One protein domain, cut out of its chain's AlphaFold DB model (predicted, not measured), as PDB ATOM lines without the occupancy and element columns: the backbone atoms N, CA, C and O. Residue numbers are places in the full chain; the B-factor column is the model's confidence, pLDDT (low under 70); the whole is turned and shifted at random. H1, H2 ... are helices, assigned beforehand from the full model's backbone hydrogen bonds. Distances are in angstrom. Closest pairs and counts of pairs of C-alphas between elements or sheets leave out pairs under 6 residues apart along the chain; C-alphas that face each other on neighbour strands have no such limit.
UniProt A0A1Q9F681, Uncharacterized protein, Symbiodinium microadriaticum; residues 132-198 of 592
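Overview. This is residues 132 to 198 of the 592 residues of an uncharacterized protein of Symbiodinium microadriaticum (UniProt A0A1Q9F681). What shape appears? Three helices make an open zigzag: H1 stands off at one end of H2, and H2 and H3 form a narrow V. What are its measures? The 67 printed residues, class all helix, hold H1, H2 and H3 in that order and no named strand. The whole is loose, with a radius of gyration of the C-alphas of 15.3 A and spans of 39 by 29 by 26 A.

Along the chain. Where does H1 run? H1, residues 132 to 146, starts at C-alpha (-17.398, -102.208, 21.383) and is 21.4 A long. What follows? H2, residues 152 to 172, measures 29.3 A; H3, residues 177 to 198, measures 31.7 A and ends at C-alpha (4.572, -88.029, 7.146).

Arrangement. Does H1 meet the others? H1 is apart from H2 and H3. How do H2 and H3 stand? They are close but not clearly touching; their closest C-alphas, Ala 167 and Ser 183, are 7.4 A apart. They run opposite ways at a steep tilt of 37 degrees, only just past shallow. Are the backbones helical? In H1, H2 and H3 every O i to N i+4 pair is within hydrogen-bond range.

Size, cuts and confidence. How far does it reach? The farthest C-alphas, Ala 145 and Gly 174, are 39.4 A apart. Is it continuous? The printed part has no cut, and both links are tight. Where is confidence low? 33 residues are under 70, among them 132 to 140 and 148 to 158.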
ATOM      1  N   ALA A 132     -18.522-101.301  21.125       50.44
ATOM      2  CA  ALA A 132     -17.398-102.208  21.383       50.44
ATOM      3  C   ALA A 132     -16.019-101.516  21.302       50.44
ATOM      4  O   ALA A 132     -15.054-101.989  21.895       50.44
ATOM      5  N   LEU A 133     -15.918-100.381  20.594       48.06
ATOM      6  CA  LEU A 133     -14.715 -99.539  20.590       48.06
ATOM      7  C   LEU A 133     -14.594 -98.697  21.870       48.06
ATOM      8  O   LEU A 133     -13.481 -98.463  22.327       48.06
ATOM      9  N   VAL A 134     -15.718 -98.276  22.461       61.84
ATOM     10  CA  VAL A 134     -15.742 -97.539  23.738       61.84
ATOM     11  C   VAL A 134     -15.380 -98.465  24.900       61.84
ATOM     12  O   VAL A 134     -14.588 -98.086  25.761       61.84
ATOM     13  N   ASP A 135     -15.890 -99.698  24.893       64.19
ATOM     14  CA  ASP A 135     -15.550-100.703  25.906       64.19
ATOM     15  C   ASP A 135     -14.057-101.093  25.830       64.19
ATOM     16  O   ASP A 135     -13.392-101.234  26.857       64.19
ATOM     17  N   ALA A 136     -13.487-101.174  24.620       51.41
ATOM     18  CA  ALA A 136     -12.055-101.404  24.419       51.41
ATOM     19  C   ALA A 136     -11.168-100.229  24.890       51.41
ATOM     20  O   ALA A 136     -10.057-100.463  25.365       51.41
ATOM     21  N   GLU A 137     -11.641 -98.981  24.783       65.56
ATOM     22  CA  GLU A 137     -10.938 -97.794  25.299       65.56
ATOM     23  C   GLU A 137     -10.935 -97.777  26.841       65.56
ATOM     24  O   GLU A 137      -9.899 -97.509  27.449       65.56
ATOM     25  N   ALA A 138     -12.041 -98.174  27.482       63.31
ATOM     26  CA  ALA A 138     -12.131 -98.291  28.941       63.31
ATOM     27  C   ALA A 138     -11.197 -99.375  29.520       63.31
ATOM     28  O   ALA A 138     -10.509 -99.130  30.511       63.31
ATOM     29  N   ILE A 139     -11.113-100.546  28.874       63.91
ATOM     30  CA  ILE A 139     -10.185-101.629  29.263       63.91
ATOM     31  C   ILE A 139      -8.716-101.181  29.117       63.91
ATOM     32  O   ILE A 139      -7.855-101.594  29.893       63.91
ATOM     33  N   LEU A 140      -8.423-100.302  28.150       63.72
ATOM     34  CA  LEU A 140      -7.098 -99.700  27.976       63.72
ATOM     35  C   LEU A 140      -6.741 -98.714  29.100       63.72
ATOM     36  O   LEU A 140      -5.608 -98.754  29.580       63.72
ATOM     37  N   GLU A 141      -7.677 -97.872  29.553       70.62
ATOM     38  CA  GLU A 141      -7.443 -96.991  30.711       70.62
ATOM     39  C   GLU A 141      -7.260 -97.791  32.018       70.62
ATOM     40  O   GLU A 141      -6.375 -97.461  32.809       70.62
ATOM     41  N   GLU A 142      -8.015 -98.878  32.225       77.25
ATOM     42  CA  GLU A 142      -7.861 -99.762  33.395       77.25
ATOM     43  C   GLU A 142      -6.489-100.464  33.409       77.25
ATOM     44  O   GLU A 142      -5.760-100.392  34.401       77.25
ATOM     45  N   ALA A 143      -6.062-101.040  32.279       60.69
ATOM     46  CA  ALA A 143      -4.738-101.656  32.149       60.69
ATOM     47  C   ALA A 143      -3.583-100.642  32.298       60.69
ATOM     48  O   ALA A 143      -2.519-100.979  32.826       60.69
ATOM     49  N   GLN A 144      -3.775 -99.391  31.861       66.88
ATOM     50  CA  GLN A 144      -2.785 -98.325  32.035       66.88
ATOM     51  C   GLN A 144      -2.685 -97.848  33.496       66.88
ATOM     52  O   GLN A 144      -1.602 -97.450  33.930       66.88
ATOM     53  N   ALA A 145      -3.775 -97.926  34.268       68.12
ATOM     54  CA  ALA A 145      -3.766 -97.663  35.707       68.12
ATOM     55  C   ALA A 145      -3.083 -98.787  36.512       68.12
ATOM     56  O   ALA A 145      -2.405 -98.499  37.498       68.12
ATOM     57  N   GLU A 146      -3.216-100.051  36.089       77.94
ATOM     58  CA  GLU A 146      -2.587-101.202  36.759       77.94
ATOM     59  C   GLU A 146      -1.061-101.280  36.517       77.94
ATOM     60  O   GLU A 146      -0.310-101.694  37.404       77.94
ATOM     61  N   TYR A 147      -0.568-100.818  35.356       73.69
ATOM     62  CA  TYR A 147       0.849-100.924  34.963       73.69
ATOM     63  C   TYR A 147       1.501 -99.588  34.524       73.69
ATOM     64  O   TYR A 147       2.024 -99.488  33.408       73.69
ATOM     65  N   PRO A 148       1.586 -98.566  35.402       60.78
ATOM     66  CA  PRO A 148       2.033 -97.206  35.053       60.78
ATOM     67  C   PRO A 148       3.521 -97.069  34.664       60.78
ATOM     68  O   PRO A 148       3.973 -95.975  34.335       60.78
ATOM     69  N   HIS A 149       4.298 -98.155  34.709       59.25
ATOM     70  CA  HIS A 149       5.724 -98.194  34.360       59.25
ATOM     71  C   HIS A 149       6.004 -98.759  32.953       59.25
ATOM     72  O   HIS A 149       7.166 -98.859  32.553       59.25
ATOM     73  N   LEU A 150       4.973 -99.154  32.196       55.59
ATOM     74  CA  LEU A 150       5.129 -99.602  30.812       55.59
ATOM     75  C   LEU A 150       5.258 -98.398  29.867       55.59
ATOM     76  O   LEU A 150       4.283 -97.701  29.596       55.59
ATOM     77  N   ASP A 151       6.453 -98.183  29.311       64.12
ATOM     78  CA  ASP A 151       6.643 -97.233  28.209       64.12
ATOM     79  C   ASP A 151       5.917 -97.733  26.949       64.12
ATOM     80  O   ASP A 151       6.407 -98.592  26.212       64.12
ATOM     81  N   ILE A 152       4.738 -97.163  26.695       56.66
ATOM     82  CA  ILE A 152       3.886 -97.485  25.548       56.66
ATOM     83  C   ILE A 152       4.587 -97.147  24.216       56.66
ATOM     84  O   ILE A 152       4.364 -97.843  23.226       56.66
ATOM     85  N   ALA A 153       5.481 -96.150  24.163       57.12
ATOM     86  CA  ALA A 153       6.234 -95.838  22.944       57.12
ATOM     87  C   ALA A 153       7.284 -96.923  22.648       57.12
ATOM     88  O   ALA A 153       7.379 -97.407  21.514       57.12
ATOM     89  N   GLY A 154       8.000 -97.382  23.678       63.81
ATOM     90  CA  GLY A 154       8.822 -98.588  23.625       63.81
ATOM     91  C   GLY A 154       8.012 -99.825  23.217       63.81
ATOM     92  O   GLY A 154       8.437-100.572  22.332       63.81
ATOM     93  N   LEU A 155       6.810-100.004  23.779       52.94
ATOM     94  CA  LEU A 155       5.926-101.132  23.473       52.94
ATOM     95  C   LEU A 155       5.443-101.123  22.014       52.94
ATOM     96  O   LEU A 155       5.436-102.174  21.379       52.94
ATOM     97  N   MET A 156       5.115 -99.957  21.440       60.94
ATOM     98  CA  MET A 156       4.805 -99.831  20.007       60.94
ATOM     99  C   MET A 156       6.028-100.127  19.129       60.94
ATOM    100  O   MET A 156       5.901-100.799  18.104       60.94
ATOM    101  N   HIS A 157       7.226 -99.679  19.523       65.12
ATOM    102  CA  HIS A 157       8.437 -99.939  18.741       65.12
ATOM    103  C   HIS A 157       8.835-101.426  18.762       65.12
ATOM    104  O   HIS A 157       9.246-101.971  17.730       65.12
ATOM    105  N   VAL A 158       8.649-102.105  19.901       68.31
ATOM    106  CA  VAL A 158       8.748-103.569  20.018       68.31
ATOM    107  C   VAL A 158       7.630-104.249  19.229       68.31
ATOM    108  O   VAL A 158       7.916-105.180  18.484       68.31
ATOM    109  N   GLY A 159       6.391-103.758  19.305       77.56
ATOM    110  CA  GLY A 159       5.236-104.280  18.570       77.56
ATOM    111  C   GLY A 159       5.447-104.288  17.055       77.56
ATOM    112  O   GLY A 159       5.196-105.304  16.414       77.56
ATOM    113  N   GLY A 160       6.013-103.220  16.483       75.19
ATOM    114  CA  GLY A 160       6.386-103.180  15.063       75.19
ATOM    115  C   GLY A 160       7.457-104.214  14.686       75.19
ATOM    116  O   GLY A 160       7.355-104.865  13.645       75.19
ATOM    117  N   ARG A 161       8.457-104.436  15.553       71.50
ATOM    118  CA  ARG A 161       9.464-105.499  15.359       71.50
ATOM    119  C   ARG A 161       8.855-106.896  15.495       71.50
ATOM    120  O   ARG A 161       9.214-107.787  14.731       71.50
ATOM    121  N   LEU A 162       7.930-107.082  16.432       69.69
ATOM    122  CA  LEU A 162       7.279-108.359  16.716       69.69
ATOM    123  C   LEU A 162       6.254-108.722  15.630       69.69
ATOM    124  O   LEU A 162       6.187-109.881  15.238       69.69
ATOM    125  N   ALA A 163       5.558-107.742  15.049       74.06
ATOM    126  CA  ALA A 163       4.746-107.916  13.844       74.06
ATOM    127  C   ALA A 163       5.602-108.321  12.630       74.06
ATOM    128  O   ALA A 163       5.258-109.271  11.930       74.06
ATOM    129  N   GLY A 164       6.756-107.672  12.419       75.06
ATOM    130  CA  GLY A 164       7.716-108.076  11.384       75.06
ATOM    131  C   GLY A 164       8.271-109.492  11.597       75.06
ATOM    132  O   GLY A 164       8.406-110.256  10.644       75.06
ATOM    133  N   TRP A 165       8.532-109.876  12.850       79.69
ATOM    134  CA  TRP A 165       8.988-111.223  13.201       79.69
ATOM    135  C   TRP A 165       7.888-112.279  13.008       79.69
ATOM    136  O   TRP A 165       8.150-113.330  12.433       79.69
ATOM    137  N   LEU A 166       6.641-111.982  13.390       73.50
ATOM    138  CA  LEU A 166       5.483-112.845  13.128       73.50
ATOM    139  C   LEU A 166       5.196-112.993  11.628       73.50
ATOM    140  O   LEU A 166       4.854-114.089  11.195       73.50
ATOM    141  N   ALA A 167       5.387-111.945  10.821       67.88
ATOM    142  CA  ALA A 167       5.287-112.040   9.364       67.88
ATOM    143  C   ALA A 167       6.380-112.954   8.775       67.88
ATOM    144  O   ALA A 167       6.081-113.816   7.948       67.88
ATOM    145  N   LEU A 168       7.627-112.833   9.250       71.62
ATOM    146  CA  LEU A 168       8.736-113.710   8.854       71.62
ATOM    147  C   LEU A 168       8.479-115.177   9.254       71.62
ATOM    148  O   LEU A 168       8.697-116.087   8.458       71.62
ATOM    149  N   VAL A 169       7.974-115.415  10.469       71.88
ATOM    150  CA  VAL A 169       7.627-116.758  10.957       71.88
ATOM    151  C   VAL A 169       6.421-117.328  10.205       71.88
ATOM    152  O   VAL A 169       6.463-118.487   9.808       71.88
ATOM    153  N   GLY A 170       5.381-116.539   9.921       68.38
ATOM    154  CA  GLY A 170       4.234-116.973   9.113       68.38
ATOM    155  C   GLY A 170       4.608-117.325   7.666       68.38
ATOM    156  O   GLY A 170       4.037-118.254   7.089       68.38
ATOM    157  N   TRP A 171       5.610-116.635   7.107       70.44
ATOM    158  CA  TRP A 171       6.216-116.949   5.809       70.44
ATOM    159  C   TRP A 171       7.003-118.271   5.849       70.44
ATOM    160  O   TRP A 171       6.783-119.133   5.000       70.44
ATOM    161  N   LEU A 172       7.847-118.475   6.869       66.38
ATOM    162  CA  LEU A 172       8.656-119.694   7.047       66.38
ATOM    163  C   LEU A 172       7.838-120.942   7.426       66.38
ATOM    164  O   LEU A 172       8.177-122.045   7.009       66.38
ATOM    165  N   VAL A 173       6.773-120.787   8.216       73.31
ATOM    166  CA  VAL A 173       5.945-121.888   8.756       73.31
ATOM    167  C   VAL A 173       4.758-122.221   7.833       73.31
ATOM    168  O   VAL A 173       3.942-123.086   8.140       73.31
ATOM    169  N   GLY A 174       4.655-121.573   6.668       57.78
ATOM    170  CA  GLY A 174       3.702-121.962   5.627       57.78
ATOM    171  C   GLY A 174       2.236-121.732   5.997       57.78
ATOM    172  O   GLY A 174       1.383-122.540   5.636       57.78
ATOM    173  N   TRP A 175       1.920-120.630   6.688       68.38
ATOM    174  CA  TRP A 175       0.549-120.314   7.113       68.38
ATOM    175  C   TRP A 175      -0.446-120.280   5.940       68.38
ATOM    176  O   TRP A 175      -0.075-119.944   4.810       68.38
ATOM    177  N   SER A 176      -1.710-120.618   6.217       70.00
ATOM    178  CA  SER A 176      -2.782-120.713   5.219       70.00
ATOM    179  C   SER A 176      -3.091-119.371   4.544       70.00
ATOM    180  O   SER A 176      -2.893-118.293   5.109       70.00
ATOM    181  N   GLU A 177      -3.591-119.431   3.309       61.31
ATOM    182  CA  GLU A 177      -3.763-118.260   2.436       61.31
ATOM    183  C   GLU A 177      -4.680-117.183   3.037       61.31
ATOM    184  O   GLU A 177      -4.416-115.989   2.889       61.31
ATOM    185  N   SER A 178      -5.691-117.587   3.814       66.31
ATOM    186  CA  SER A 178      -6.584-116.685   4.553       66.31
ATOM    187  C   SER A 178      -5.833-115.771   5.531       66.31
ATOM    188  O   SER A 178      -6.129-114.580   5.615       66.31
ATOM    189  N   LEU A 179      -4.825-116.297   6.236       67.75
ATOM    190  CA  LEU A 179      -4.011-115.518   7.176       67.75
ATOM    191  C   LEU A 179      -2.980-114.645   6.447       67.75
ATOM    192  O   LEU A 179      -2.707-113.526   6.886       67.75
ATOM    193  N   ARG A 180      -2.470-115.099   5.292       69.75
ATOM    194  CA  ARG A 180      -1.622-114.269   4.415       69.75
ATOM    195  C   ARG A 180      -2.385-113.029   3.954       69.75
ATOM    196  O   ARG A 180      -1.878-111.922   4.122       69.75
ATOM    197  N   SER A 181      -3.617-113.200   3.466       75.12
ATOM    198  CA  SER A 181      -4.495-112.100   3.037       75.12
ATOM    199  C   SER A 181      -4.675-111.035   4.130       75.12
ATOM    200  O   SER A 181      -4.423-109.851   3.896       75.12
ATOM    201  N   LEU A 182      -4.988-111.455   5.362       76.19
ATOM    202  CA  LEU A 182      -5.105-110.542   6.506       76.19
ATOM    203  C   LEU A 182      -3.784-109.818   6.825       76.19
ATOM    204  O   LEU A 182      -3.801-108.611   7.066       76.19
ATOM    205  N   SER A 183      -2.636-110.504   6.766       80.50
ATOM    206  CA  SER A 183      -1.330-109.869   7.002       80.50
ATOM    207  C   SER A 183      -0.984-108.795   5.957       80.50
ATOM    208  O   SER A 183      -0.433-107.749   6.313       80.50
ATOM    209  N   PHE A 184      -1.379-108.991   4.692       80.94
ATOM    210  CA  PHE A 184      -1.222-107.985   3.639       80.94
ATOM    211  C   PHE A 184      -2.144-106.782   3.857       80.94
ATOM    212  O   PHE A 184      -1.685-105.649   3.730       80.94
ATOM    213  N   LEU A 185      -3.406-107.003   4.243       81.69
ATOM    214  CA  LEU A 185      -4.353-105.917   4.524       81.69
ATOM    215  C   LEU A 185      -3.899-105.046   5.705       81.69
ATOM    216  O   LEU A 185      -3.896-103.820   5.591       81.69
ATOM    217  N   VAL A 186      -3.447-105.658   6.806       87.62
ATOM    218  CA  VAL A 186      -2.892-104.930   7.962       87.62
ATOM    219  C   VAL A 186      -1.630-104.151   7.572       87.62
ATOM    220  O   VAL A 186      -1.493-102.986   7.942       87.62
ATOM    221  N   SER A 187      -0.738-104.748   6.775       86.31
ATOM    222  CA  SER A 187       0.491-104.082   6.314       86.31
ATOM    223  C   SER A 187       0.200-102.893   5.389       86.31
ATOM    224  O   SER A 187       0.767-101.818   5.573       86.31
ATOM    225  N   ALA A 188      -0.718-103.044   4.429       84.25
ATOM    226  CA  ALA A 188      -1.118-101.967   3.525       84.25
ATOM    227  C   ALA A 188      -1.793-100.807   4.278       84.25
ATOM    228  O   ALA A 188      -1.498 -99.640   4.021       84.25
ATOM    229  N   LEU A 189      -2.652-101.119   5.253       90.25
ATOM    230  CA  LEU A 189      -3.320-100.118   6.083       90.25
ATOM    231  C   LEU A 189      -2.323 -99.367   6.986       90.25
ATOM    232  O   LEU A 189      -2.429 -98.148   7.125       90.25
ATOM    233  N   ALA A 190      -1.306-100.052   7.521       88.00
ATOM    234  CA  ALA A 190      -0.213 -99.415   8.256       88.00
ATOM    235  C   ALA A 190       0.618 -98.463   7.371       88.00
ATOM    236  O   ALA A 190       0.917 -97.347   7.799       88.00
ATOM    237  N   ILE A 191       0.940 -98.856   6.131       85.25
ATOM    238  CA  ILE A 191       1.669 -98.008   5.168       85.25
ATOM    239  C   ILE A 191       0.865 -96.744   4.829       85.25
ATOM    240  O   ILE A 191       1.403 -95.642   4.920       85.25
ATOM    241  N   LEU A 192      -0.433 -96.876   4.530       83.19
ATOM    242  CA  LEU A 192      -1.308 -95.737   4.214       83.19
ATOM    243  C   LEU A 192      -1.456 -94.749   5.386       83.19
ATOM    244  O   LEU A 192      -1.539 -93.539   5.170       83.19
ATOM    245  N   ILE A 193      -1.464 -95.240   6.631       80.94
ATOM    246  CA  ILE A 193      -1.416 -94.381   7.823       80.94
ATOM    247  C   ILE A 193      -0.059 -93.666   7.915       80.94
ATOM    248  O   ILE A 193      -0.018 -92.466   8.189       80.94
ATOM    249  N   PHE A 194       1.046 -94.371   7.655       79.12
ATOM    250  CA  PHE A 194       2.397 -93.817   7.752       79.12
ATOM    251  C   PHE A 194       2.653 -92.708   6.718       79.12
ATOM    252  O   PHE A 194       3.102 -91.622   7.092       79.12
ATOM    253  N   GLU A 195       2.292 -92.921   5.448       76.56
ATOM    254  CA  GLU A 195       2.376 -91.888   4.402       76.56
ATOM    255  C   GLU A 195       1.531 -90.658   4.751       76.56
ATOM    256  O   GLU A 195       2.003 -89.521   4.651       76.56
ATOM    257  N   ARG A 196       0.296 -90.869   5.228       70.94
ATOM    258  CA  ARG A 196      -0.621 -89.776   5.573       70.94
ATOM    259  C   ARG A 196      -0.160 -88.964   6.786       70.94
ATOM    260  O   ARG A 196      -0.456 -87.773   6.855       70.94
ATOM    261  N   LEU A 197       0.580 -89.567   7.717       73.50
ATOM    262  CA  LEU A 197       1.202 -88.856   8.839       73.50
ATOM    263  C   LEU A 197       2.465 -88.091   8.408       73.50
ATOM    264  O   LEU A 197       2.624 -86.926   8.777       73.50
ATOM    265  N   TYR A 198       3.338 -88.690   7.594       72.31
ATOM    266  CA  TYR A 198       4.572 -88.029   7.146       72.31
ATOM    267  C   TYR A 198       4.325 -86.892   6.143       72.31
ATOM    268  O   TYR A 198       4.996 -85.857   6.212       72.31
TER     269      TYR A 198